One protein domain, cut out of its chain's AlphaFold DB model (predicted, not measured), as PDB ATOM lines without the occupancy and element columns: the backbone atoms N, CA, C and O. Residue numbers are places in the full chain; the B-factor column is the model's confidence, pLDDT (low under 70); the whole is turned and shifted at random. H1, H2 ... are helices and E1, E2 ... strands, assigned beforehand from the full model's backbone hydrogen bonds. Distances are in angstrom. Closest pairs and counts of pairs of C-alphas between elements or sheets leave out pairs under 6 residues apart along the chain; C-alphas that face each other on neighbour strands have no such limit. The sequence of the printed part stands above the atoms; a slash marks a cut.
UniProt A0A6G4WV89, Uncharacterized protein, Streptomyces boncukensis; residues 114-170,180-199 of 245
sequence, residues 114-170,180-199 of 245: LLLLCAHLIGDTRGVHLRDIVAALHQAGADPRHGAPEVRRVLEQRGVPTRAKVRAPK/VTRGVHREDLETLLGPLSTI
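AT A GLANCE: This is residues 114 to 170 and 180 to 199 of the 245 residues of an uncharacterized protein of Streptomyces boncukensis (UniProt A0A6G4WV89). Look first for a short ribbon of two strands, E1 and E2, near the middle, with each strand running straight into a helix, H2 after E1 and H4 after E2, at opposite ends of the ribbon. H1 bridges these two helices, and H3 packs on H2 almost at a right angle to it, while residues 163 to 164 of a long unnamed stretch pair with the other edge of E2. The printed part has 77 residues, with four named helices and two named strands in the order H1, E1, H2, H3, E2, H4; the sheet is E1 - E2, antiparallel, and the class is mostly helix. The whole is compact, with a radius of gyration of the C-alphas of 11.7 A, and rounded, spanning 32 by 25 by 23 A.

HOW THE PARTS SIT: Begin with H1, residues 114 to 122, whose Ile 122 has its C-alpha 5.4 A from that of Val 128 in E1, residues 127 to 129, the closest C-alphas of the two. Next comes H2, residues 130 to 139, which only just touches H1, with 3 pairs of C-alphas within 8 A; the closest are those of Cys 118 and Ile 133, 6.8 A apart. H1 and H2 run opposite ways at a steep tilt of 70.0 degrees, only just short of about perpendicular. H3, residues 148 to 157, touches H2, the closest C-alphas being those of Leu 130 and Ala 148, 5.7 A apart, and their lines are about perpendicular at 79 degrees. H1 and H3 are near each other, with 5 pairs of C-alphas within 10 A. Past the cut, E2, residues 182 to 185, is the antiparallel neighbour of E1, at 156 degrees between their directions; look for N 128 and O 184, and N 184 and O 128, each pair 2.9 A apart and within hydrogen-bond range. H4, residues 186 to 193, touches H1, with the closest C-alphas, those of Ile 122 and Arg 186, 6.9 A apart. H1 and H4 run opposite ways at a shallow tilt of 34 degrees, only just short of steep. H4 is apart from both H2 and H3. The helix packing is mostly crossed, only just: 1 of the 3 touching pairs is at a shallow tilt. Every O i to N i+4 pair is within hydrogen-bond range in H1, H2 and H3, and 3 of 4 are in H4.

IN THESE COORDINATES: Find C-alpha 114 at (19.882, -27.316, -9.356); from there H1 runs 12.2 A to C-alpha 122. E1 spans 6.9 A, H2 14.3 A, and H3 14.2 A from C-alpha 148 at (30.926, -19.666, -9.857). E2 spans 9.7 A, and H4 runs 10.3 A to C-alpha 193 at (17.051, -34.512, -18.254).

THE WHOLE: The C-alphas of Arg 145 and Thr 198, 33.1 A apart, are the two farthest apart. Residues 171 to 179 are not printed, in the link from H3 to E2, and C-alphas 170 and 180 are 15.0 A apart across this cut. Of the links that are printed whole, none is long. Mean pLDDT of the printed part is 88.9; look for values under 70 at residues 166 to 170, 180, and 198 to 199.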
ATOM      1  N   LEU A 114      18.972 -28.214  -8.637       94.19
ATOM      2  CA  LEU A 114      19.882 -27.316  -9.356       94.19
ATOM      3  C   LEU A 114      19.737 -27.478 -10.870       94.19
ATOM      4  O   LEU A 114      19.797 -26.495 -11.599       94.19
ATOM      5  N   LEU A 115      19.545 -28.712 -11.344       94.38
ATOM      6  CA  LEU A 115      19.359 -28.978 -12.769       94.38
ATOM      7  C   LEU A 115      18.026 -28.402 -13.253       94.38
ATOM      8  O   LEU A 115      17.977 -27.811 -14.330       94.38
ATOM      9  N   LEU A 116      16.979 -28.485 -12.424       93.75
ATOM     10  CA  LEU A 116      15.700 -27.820 -12.680       93.75
ATOM     11  C   LEU A 116      15.834 -26.293 -12.711       93.75
ATOM     12  O   LEU A 116      15.261 -25.650 -13.590       93.75
ATOM     13  N   LEU A 117      16.626 -25.705 -11.809       94.69
ATOM     14  CA  LEU A 117      16.916 -24.271 -11.835       94.69
ATOM     15  C   LEU A 117      17.654 -23.871 -13.121       94.69
ATOM     16  O   LEU A 117      17.281 -22.893 -13.762       94.69
ATOM     17  N   CYS A 118      18.668 -24.637 -13.532       94.81
ATOM     18  CA  CYS A 118      19.379 -24.394 -14.787       94.81
ATOM     19  C   CYS A 118      18.441 -24.499 -15.998       94.81
ATOM     20  O   CYS A 118      18.474 -23.628 -16.862       94.81
ATOM     21  N   ALA A 119      17.576 -25.515 -16.041       94.12
ATOM     22  CA  ALA A 119      16.558 -25.664 -17.080       94.12
ATOM     23  C   ALA A 119      15.617 -24.448 -17.140       94.12
ATOM     24  O   ALA A 119      15.376 -23.907 -18.219       94.12
ATOM     25  N   HIS A 120      15.150 -23.976 -15.980       94.19
ATOM     26  CA  HIS A 120      14.301 -22.792 -15.875       94.19
ATOM     27  C   HIS A 120      15.001 -21.518 -16.371       94.19
ATOM     28  O   HIS A 120      14.410 -20.746 -17.121       94.19
ATOM     29  N   LEU A 121      16.266 -21.305 -15.989       93.19
ATOM     30  CA  LEU A 121      17.038 -20.129 -16.405       93.19
ATOM     31  C   LEU A 121      17.406 -20.146 -17.890       93.19
ATOM     32  O   LEU A 121      17.528 -19.082 -18.496       93.19
ATOM     33  N   ILE A 122      17.604 -21.328 -18.477       92.44
ATOM     34  CA  ILE A 122      17.866 -21.449 -19.912       92.44
ATOM     35  C   ILE A 122      16.625 -21.051 -20.707       92.44
ATOM     36  O   ILE A 122      16.754 -20.264 -21.647       92.44
ATOM     37  N   GLY A 123      15.444 -21.560 -20.340       90.19
ATOM     38  CA  GLY A 123      14.202 -21.314 -21.076       90.19
ATOM     39  C   GLY A 123      14.383 -21.543 -22.583       90.19
ATOM     40  O   GLY A 123      14.782 -22.624 -23.020       90.19
ATOM     41  N   ASP A 124      14.164 -20.494 -23.377       86.69
ATOM     42  CA  ASP A 124      14.297 -20.524 -24.844       86.69
ATOM     43  C   ASP A 124      15.699 -20.159 -25.363       86.69
ATOM     44  O   ASP A 124      15.952 -20.141 -26.570       86.69
ATOM     45  N   THR A 125      16.638 -19.848 -24.471       87.56
ATOM     46  CA  THR A 125      18.009 -19.505 -24.857       87.56
ATOM     47  C   THR A 125      18.851 -20.755 -25.140       87.56
ATOM     48  O   THR A 125      18.476 -21.886 -24.833       87.56
ATOM     49  N   ARG A 126      20.027 -20.571 -25.757       90.12
ATOM     50  CA  ARG A 126      20.952 -21.680 -26.067       90.12
ATOM     51  C   ARG A 126      21.759 -22.165 -24.857       90.12
ATOM     52  O   ARG A 126      22.384 -23.222 -24.932       90.12
ATOM     53  N   GLY A 127      21.795 -21.396 -23.775       92.06
ATOM     54  CA  GLY A 127      22.595 -21.703 -22.599       92.06
ATOM     55  C   GLY A 127      22.573 -20.573 -21.580       92.06
ATOM     56  O   GLY A 127      22.182 -19.450 -21.890       92.06
ATOM     57  N   VAL A 128      23.024 -20.887 -20.371       92.88
ATOM     58  CA  VAL A 128      23.033 -19.976 -19.223       92.88
ATOM     59  C   VAL A 128      24.450 -19.807 -18.690       92.88
ATOM     60  O   VAL A 128      25.239 -20.755 -18.644       92.88
ATOM     61  N   HIS A 129      24.792 -18.590 -18.273       93.94
ATOM     62  CA  HIS A 129      26.083 -18.308 -17.656       93.94
ATOM     63  C   HIS A 129      26.123 -18.770 -16.204       93.94
ATOM     64  O   HIS A 129      25.150 -18.622 -15.467       93.94
ATOM     65  N   LEU A 130      27.292 -19.224 -15.742       94.19
ATOM     66  CA  LEU A 130      27.475 -19.606 -14.334       94.19
ATOM     67  C   LEU A 130      27.164 -18.456 -13.369       94.19
ATOM     68  O   LEU A 130      26.657 -18.683 -12.276       94.19
ATOM     69  N   ARG A 131      27.438 -17.214 -13.780       92.81
ATOM     70  CA  ARG A 131      27.133 -16.026 -12.978       92.81
ATOM     71  C   ARG A 131      25.631 -15.847 -12.747       92.81
ATOM     72  O   ARG A 131      25.243 -15.456 -11.649       92.81
ATOM     73  N   ASP A 132      24.814 -16.143 -13.752       93.31
ATOM     74  CA  ASP A 132      23.360 -16.002 -13.661       93.31
ATOM     75  C   ASP A 132      22.771 -17.104 -12.773       93.31
ATOM     76  O   ASP A 132      21.904 -16.826 -11.948       93.31
ATOM     77  N   ILE A 133      23.322 -18.323 -12.846       95.25
ATOM     78  CA  ILE A 133      22.967 -19.421 -11.933       95.25
ATOM     79  C   ILE A 133      23.290 -19.045 -10.482       95.25
ATOM     80  O   ILE A 133      22.444 -19.196  -9.605       95.25
ATOM     81  N   VAL A 134      24.492 -18.520 -10.217       95.75
ATOM     82  CA  VAL A 134      24.888 -18.064  -8.871       95.75
ATOM     83  C   VAL A 134      23.949 -16.966  -8.371       95.75
ATOM     84  O   VAL A 134      23.477 -17.029  -7.239       95.75
ATOM     85  N   ALA A 135      23.633 -15.984  -9.220       94.69
ATOM     86  CA  ALA A 135      22.717 -14.908  -8.860       94.69
ATOM     87  C   ALA A 135      21.313 -15.434  -8.518       94.69
ATOM     88  O   ALA A 135      20.724 -14.990  -7.533       94.69
ATOM     89  N   ALA A 136      20.796 -16.396  -9.285       95.06
ATOM     90  CA  ALA A 136      19.509 -17.032  -9.016       95.06
ATOM     91  C   ALA A 136      19.529 -17.864  -7.722       95.06
ATOM     92  O   ALA A 136      18.586 -17.798  -6.935       95.06
ATOM     93  N   LEU A 137      20.619 -18.587  -7.447       96.50
ATOM     94  CA  LEU A 137      20.802 -19.316  -6.189       96.50
ATOM     95  C   LEU A 137      20.811 -18.374  -4.980       96.50
ATOM     96  O   LEU A 137      20.151 -18.651  -3.981       96.50
ATOM     97  N   HIS A 138      21.509 -17.240  -5.070       96.31
ATOM     98  CA  HIS A 138      21.513 -16.234  -4.002       96.31
ATOM     99  C   HIS A 138      20.124 -15.620  -3.795       96.31
ATOM    100  O   HIS A 138      19.721 -15.397  -2.657       96.31
ATOM    101  N   GLN A 139      19.360 -15.396  -4.869       95.00
ATOM    102  CA  GLN A 139      17.965 -14.947  -4.770       95.00
ATOM    103  C   GLN A 139      17.054 -15.988  -4.106       95.00
ATOM    104  O   GLN A 139      16.124 -15.611  -3.399       95.00
ATOM    105  N   ALA A 140      17.348 -17.277  -4.279       94.81
ATOM    106  CA  ALA A 140      16.656 -18.378  -3.612       94.81
ATOM    107  C   ALA A 140      17.120 -18.615  -2.156       94.81
ATOM    108  O   ALA A 140      16.655 -19.555  -1.516       94.81
ATOM    109  N   GLY A 141      18.021 -17.782  -1.619       96.00
ATOM    110  CA  GLY A 141      18.502 -17.875  -0.237       96.00
ATOM    111  C   GLY A 141      19.671 -18.840  -0.020       96.00
ATOM    112  O   GLY A 141      19.962 -19.184   1.125       96.00
ATOM    113  N   ALA A 142      20.354 -19.282  -1.081       94.88
ATOM    114  CA  ALA A 142      21.583 -20.061  -0.940       94.88
ATOM    115  C   ALA A 142      22.709 -19.232  -0.291       94.88
ATOM    116  O   ALA A 142      22.721 -18.002  -0.387       94.88
ATOM    117  N   ASP A 143      23.683 -19.910   0.329       94.19
ATOM    118  CA  ASP A 143      24.815 -19.241   0.988       94.19
ATOM    119  C   ASP A 143      25.559 -18.316  -0.006       94.19
ATOM    120  O   ASP A 143      26.007 -18.785  -1.063       94.19
ATOM    121  N   PRO A 144      25.716 -17.014   0.313       91.50
ATOM    122  CA  PRO A 144      26.396 -16.043  -0.545       91.50
ATOM    123  C   PRO A 144      27.876 -16.363  -0.798       91.50
ATOM    124  O   PRO A 144      28.469 -15.807  -1.723       91.50
ATOM    125  N   ARG A 145      28.491 -17.246  -0.001       91.81
ATOM    126  CA  ARG A 145      29.871 -17.715  -0.202       91.81
ATOM    127  C   ARG A 145      30.018 -18.613  -1.428       91.81
ATOM    128  O   ARG A 145      31.127 -18.744  -1.945       91.81
ATOM    129  N   HIS A 146      28.928 -19.203  -1.922       91.75
ATOM    130  CA  HIS A 146      28.965 -19.998  -3.145       91.75
ATOM    131  C   HIS A 146      29.199 -19.100  -4.361       91.75
ATOM    132  O   HIS A 146      28.339 -18.314  -4.760       91.75
ATOM    133  N   GLY A 147      30.386 -19.231  -4.951       93.50
ATOM    134  CA  GLY A 147      30.766 -18.572  -6.196       93.50
ATOM    135  C   GLY A 147      30.634 -19.483  -7.418       93.50
ATOM    136  O   GLY A 147      30.339 -20.673  -7.320       93.50
ATOM    137  N   ALA A 148      30.932 -18.925  -8.593       93.88
ATOM    138  CA  ALA A 148      30.926 -19.666  -9.857       93.88
ATOM    139  C   ALA A 148      31.815 -20.936  -9.875       93.88
ATOM    140  O   ALA A 148      31.386 -21.914 -10.487       93.88
ATOM    141  N   PRO A 149      33.003 -20.983  -9.227       94.50
ATOM    142  CA  PRO A 149      33.821 -22.199  -9.185       94.50
ATOM    143  C   PRO A 149      33.137 -23.368  -8.469       94.50
ATOM    144  O   PRO A 149      33.234 -24.503  -8.930       94.50
ATOM    145  N   GLU A 150      32.410 -23.086  -7.387       95.12
ATOM    146  CA  GLU A 150      31.728 -24.120  -6.607       95.12
ATOM    147  C   GLU A 150      30.518 -24.660  -7.369       95.12
ATOM    148  O   GLU A 150      30.374 -25.867  -7.540       95.12
ATOM    149  N   VAL A 151      29.705 -23.764  -7.943       95.25
ATOM    150  CA  VAL A 151      28.579 -24.159  -8.807       95.25
ATOM    151  C   VAL A 151      29.067 -24.986  -9.995       95.25
ATOM    152  O   VAL A 151      28.463 -26.003 -10.323       95.25
ATOM    153  N   ARG A 152      30.192 -24.600 -10.608       95.56
ATOM    154  CA  ARG A 152      30.830 -25.377 -11.674       95.56
ATOM    155  C   ARG A 152      31.199 -26.782 -11.207       95.56
ATOM    156  O   ARG A 152      30.841 -27.740 -11.881       95.56
ATOM    157  N   ARG A 153      31.888 -26.905 -10.070       95.69
ATOM    158  CA  ARG A 153      32.296 -28.200  -9.512       95.69
ATOM    159  C   ARG A 153      31.088 -29.100  -9.256       95.69
ATOM    160  O   ARG A 153      31.115 -30.267  -9.629       95.69
ATOM    161  N   VAL A 154      30.026 -28.550  -8.669       95.31
ATOM    162  CA  VAL A 154      28.788 -29.287  -8.377       95.31
ATOM    163  C   VAL A 154      28.093 -29.749  -9.662       95.31
ATOM    164  O   VAL A 154      27.625 -30.882  -9.728       95.31
ATOM    165  N   LEU A 155      28.046 -28.910 -10.700       95.31
ATOM    166  CA  LEU A 155      27.484 -29.283 -12.003       95.31
ATOM    167  C   LEU A 155      28.309 -30.378 -12.694       95.31
ATOM    168  O   LEU A 155      27.739 -31.359 -13.169       95.31
ATOM    169  N   GLU A 156      29.637 -30.259 -12.687       95.38
ATOM    170  CA  GLU A 156      30.541 -31.258 -13.272       95.38
ATOM    171  C   GLU A 156      30.442 -32.606 -12.535       95.38
ATOM    172  O   GLU A 156      30.375 -33.652 -13.179       95.38
ATOM    173  N   GLN A 157      30.313 -32.600 -11.202       95.19
ATOM    174  CA  GLN A 157      30.055 -33.809 -10.401       95.19
ATOM    175  C   GLN A 157      28.722 -34.488 -10.735       95.19
ATOM    176  O   GLN A 157      28.572 -35.692 -10.535       95.19
ATOM    177  N   ARG A 158      27.757 -33.727 -11.255       93.12
ATOM    178  CA  ARG A 158      26.445 -34.220 -11.703       93.12
ATOM    179  C   ARG A 158      26.435 -34.597 -13.184       93.12
ATOM    180  O   ARG A 158      25.374 -34.878 -13.729       93.12
ATOM    181  N   GLY A 159      27.602 -34.599 -13.831       94.31
ATOM    182  CA  GLY A 159      27.757 -34.961 -15.236       94.31
ATOM    183  C   GLY A 159      27.380 -33.854 -16.221       94.31
ATOM    184  O   GLY A 159      27.292 -34.132 -17.412       94.31
ATOM    185  N   VAL A 160      27.168 -32.613 -15.765       95.38
ATOM    186  CA  VAL A 160      26.906 -31.464 -16.646       95.38
ATOM    187  C   VAL A 160      28.225 -30.752 -16.962       95.38
ATOM    188  O   VAL A 160      28.771 -30.067 -16.090       95.38
ATOM    189  N   PRO A 161      28.756 -30.856 -18.192       95.06
ATOM    190  CA  PRO A 161      29.968 -30.139 -18.563       95.06
ATOM    191  C   PRO A 161      29.720 -28.625 -18.619       95.06
ATOM    192  O   PRO A 161      28.703 -28.149 -19.122       95.06
ATOM    193  N   THR A 162      30.690 -27.843 -18.139       94.56
ATOM    194  CA  THR A 162      30.684 -26.383 -18.306       94.56
ATOM    195  C   THR A 162      31.594 -25.991 -19.465       94.56
ATOM    196  O   THR A 162      32.792 -26.276 -19.460       94.56
ATOM    197  N   ARG A 163      31.040 -25.329 -20.485       93.00
ATOM    198  CA  ARG A 163      31.793 -24.946 -21.687       93.00
ATOM    199  C   ARG A 163      32.222 -23.484 -21.610       93.00
ATOM    200  O   ARG A 163      31.510 -22.622 -21.089       93.00
ATOM    201  N   ALA A 164      33.409 -23.192 -22.135       81.56
ATOM    202  CA  ALA A 164      33.836 -21.820 -22.386       81.56
ATOM    203  C   ALA A 164      33.126 -21.302 -23.648       81.56
ATOM    204  O   ALA A 164      33.074 -22.025 -24.639       81.56
ATOM    205  N   LYS A 165      32.641 -20.052 -23.627       74.19
ATOM    206  CA  LYS A 165      31.906 -19.379 -24.723       74.19
ATOM    207  C   LYS A 165      30.416 -19.720 -24.837       74.19
ATOM    208  O   LYS A 165      29.909 -19.970 -25.931       74.19
ATOM    209  N   VAL A 166      29.670 -19.585 -23.744       69.50
ATOM    210  CA  VAL A 166      28.234 -19.329 -23.908       69.50
ATOM    211  C   VAL A 166      28.100 -17.904 -24.447       69.50
ATOM    212  O   VAL A 166      28.591 -16.957 -23.838       69.50
ATOM    213  N   ARG A 167      27.518 -17.722 -25.637       63.94
ATOM    214  CA  ARG A 167      27.275 -16.367 -26.157       63.94
ATOM    215  C   ARG A 167      26.290 -15.678 -25.224       63.94
ATOM    216  O   ARG A 167      25.155 -16.129 -25.097       63.94
ATOM    217  N   ALA A 168      26.715 -14.581 -24.600       59.53
ATOM    218  CA  ALA A 168      25.787 -13.722 -23.888       59.53
ATOM    219  C   ALA A 168      24.672 -13.267 -24.842       59.53
ATOM    220  O   ALA A 168      24.942 -13.020 -26.026       59.53
ATOM    221  N   PRO A 169      23.419 -13.181 -24.362       59.25
ATOM    222  CA  PRO A 169      22.333 -12.655 -25.170       59.25
ATOM    223  C   PRO A 169      22.733 -11.275 -25.701       59.25
ATOM    224  O   PRO A 169      23.353 -10.478 -24.994       59.25
ATOM    225  N   LYS A 170      22.380 -11.005 -26.962       50.94
ATOM    226  CA  LYS A 170      22.824  -9.873 -27.803       50.94
ATOM    227  C   LYS A 170      22.469  -8.465 -27.263       50.94
ATOM    228  O   LYS A 170      22.565  -7.489 -27.995       50.94
ATOM    229  N   VAL A 180      35.574 -14.220 -21.150       52.38
ATOM    230  CA  VAL A 180      35.225 -15.585 -21.536       52.38
ATOM    231  C   VAL A 180      34.320 -16.145 -20.450       52.38
ATOM    232  O   VAL A 180      34.767 -16.594 -19.396       52.38
ATOM    233  N   THR A 181      33.016 -16.059 -20.687       72.56
ATOM    234  CA  THR A 181      32.035 -16.416 -19.677       72.56
ATOM    235  C   THR A 181      31.725 -17.892 -19.886       72.56
ATOM    236  O   THR A 181      31.322 -18.325 -20.972       72.56
ATOM    237  N   ARG A 182      32.044 -18.695 -18.869       88.94
ATOM    238  CA  ARG A 182      31.722 -20.122 -18.845       88.94
ATOM    239  C   ARG A 182      30.250 -20.298 -18.492       88.94
ATOM    240  O   ARG A 182      29.715 -19.573 -17.648       88.94
ATOM    241  N   GLY A 183      29.618 -21.286 -19.105       92.94
ATOM    242  CA  GLY A 183      28.214 -21.576 -18.866       92.94
ATOM    243  C   GLY A 183      27.828 -22.994 -19.253       92.94
ATOM    244  O   GLY A 183      28.666 -23.796 -19.674       92.94
ATOM    245  N   VAL A 184      26.549 -23.286 -19.072       94.50
ATOM    246  CA  VAL A 184      25.934 -24.575 -19.386       94.50
ATOM    247  C   VAL A 184      25.119 -24.415 -20.660       94.50
ATOM    248  O   VAL A 184      24.316 -23.484 -20.768       94.50
ATOM    249  N   HIS A 185      25.330 -25.302 -21.631       94.88
ATOM    250  CA  HIS A 185      24.531 -25.329 -22.851       94.88
ATOM    251  C   HIS A 185      23.249 -26.132 -22.652       94.88
ATOM    252  O   HIS A 185      23.190 -27.075 -21.865       94.88
ATOM    253  N   ARG A 186      22.221 -25.770 -23.420       94.06
ATOM    254  CA  ARG A 186      20.932 -26.466 -23.436       94.06
ATOM    255  C   ARG A 186      21.076 -27.953 -23.785       94.06
ATOM    256  O   ARG A 186      20.500 -28.791 -23.107       94.06
ATOM    257  N   GLU A 187      21.894 -28.261 -24.788       94.38
ATOM    258  CA  GLU A 187      22.150 -29.621 -25.292       94.38
ATOM    259  C   GLU A 187      22.708 -30.559 -24.204       94.38
ATOM    260  O   GLU A 187      22.319 -31.725 -24.103       94.38
ATOM    261  N   ASP A 188      23.588 -30.030 -23.349       94.81
ATOM    262  CA  ASP A 188      24.213 -30.789 -22.264       94.81
ATOM    263  C   ASP A 188      23.180 -31.160 -21.182       94.81
ATOM    264  O   ASP A 188      23.205 -32.263 -20.637       94.81
ATOM    265  N   LEU A 189      22.222 -30.268 -20.906       93.19
ATOM    266  CA  LEU A 189      21.117 -30.547 -19.985       93.19
ATOM    267  C   LEU A 189      20.054 -31.458 -20.595       93.19
ATOM    268  O   LEU A 189      19.534 -32.316 -19.888       93.19
ATOM    269  N   GLU A 190      19.751 -31.316 -21.887       93.31
ATOM    270  CA  GLU A 190      18.800 -32.190 -22.590       93.31
ATOM    271  C   GLU A 190      19.280 -33.644 -22.640       93.31
ATOM    272  O   GLU A 190      18.470 -34.565 -22.584       93.31
ATOM    273  N   THR A 191      20.595 -33.860 -22.666       92.62
ATOM    274  CA  THR A 191      21.186 -35.205 -22.616       92.62
ATOM    275  C   THR A 191      20.930 -35.898 -21.271       92.62
ATOM    276  O   THR A 191      20.753 -37.113 -21.233       92.62
ATOM    277  N   LEU A 192      20.878 -35.142 -20.166       91.12
ATOM    278  CA  LEU A 192      20.675 -35.694 -18.819       91.12
ATOM    279  C   LEU A 192      19.207 -35.727 -18.381       91.12
ATOM    280  O   LEU A 192      18.780 -36.682 -17.740       91.12
ATOM    281  N   LEU A 193      18.445 -34.673 -18.684       89.75
ATOM    282  CA  LEU A 193      17.051 -34.512 -18.254       89.75
ATOM    283  C   LEU A 193      16.035 -34.961 -19.315       89.75
ATOM    284  O   LEU A 193      14.851 -35.090 -19.007       89.75
ATOM    285  N   GLY A 194      16.471 -35.178 -20.557       89.25
ATOM    286  CA  GLY A 194      15.593 -35.332 -21.714       89.25
ATOM    287  C   GLY A 194      15.140 -33.985 -22.303       89.25
ATOM    288  O   GLY A 194      15.609 -32.923 -21.890       89.25
ATOM    289  N   PRO A 195      14.220 -33.997 -23.289       87.19
ATOM    290  CA  PRO A 195      13.786 -32.791 -23.993       87.19
ATOM    291  C   PRO A 195      13.193 -31.737 -23.043       87.19
ATOM    292  O   PRO A 195      12.086 -31.899 -22.516       87.19
ATOM    293  N   LEU A 196      13.906 -30.618 -22.871       78.50
ATOM    294  CA  LEU A 196      13.539 -29.527 -21.954       78.50
ATOM    295  C   LEU A 196      12.214 -28.841 -22.317       78.50
ATOM    296  O   LEU A 196      11.575 -28.228 -21.459       78.50
ATOM    297  N   SER A 197      11.759 -28.993 -23.564       73.50
ATOM    298  CA  SER A 197      10.453 -28.516 -24.042       73.50
ATOM    299  C   SER A 197       9.275 -29.073 -23.236       73.50
ATOM    300  O   SER A 197       8.202 -28.480 -23.235       73.50
ATOM    301  N   THR A 198       9.472 -30.194 -22.542       64.69
ATOM    302  CA  THR A 198       8.435 -30.840 -21.726       64.69
ATOM    303  C   THR A 198       8.354 -30.261 -20.311       64.69
ATOM    304  O   THR A 198       7.320 -30.367 -19.661       64.69
ATOM    305  N   ILE A 199       9.448 -29.665 -19.821       64.44
ATOM    306  CA  ILE A 199       9.610 -29.277 -18.409       64.44
ATOM    307  C   ILE A 199       9.268 -27.803 -18.194       64.44
ATOM    308  O   ILE A 199       8.866 -27.422 -17.097       64.44
TER     309      ILE A 199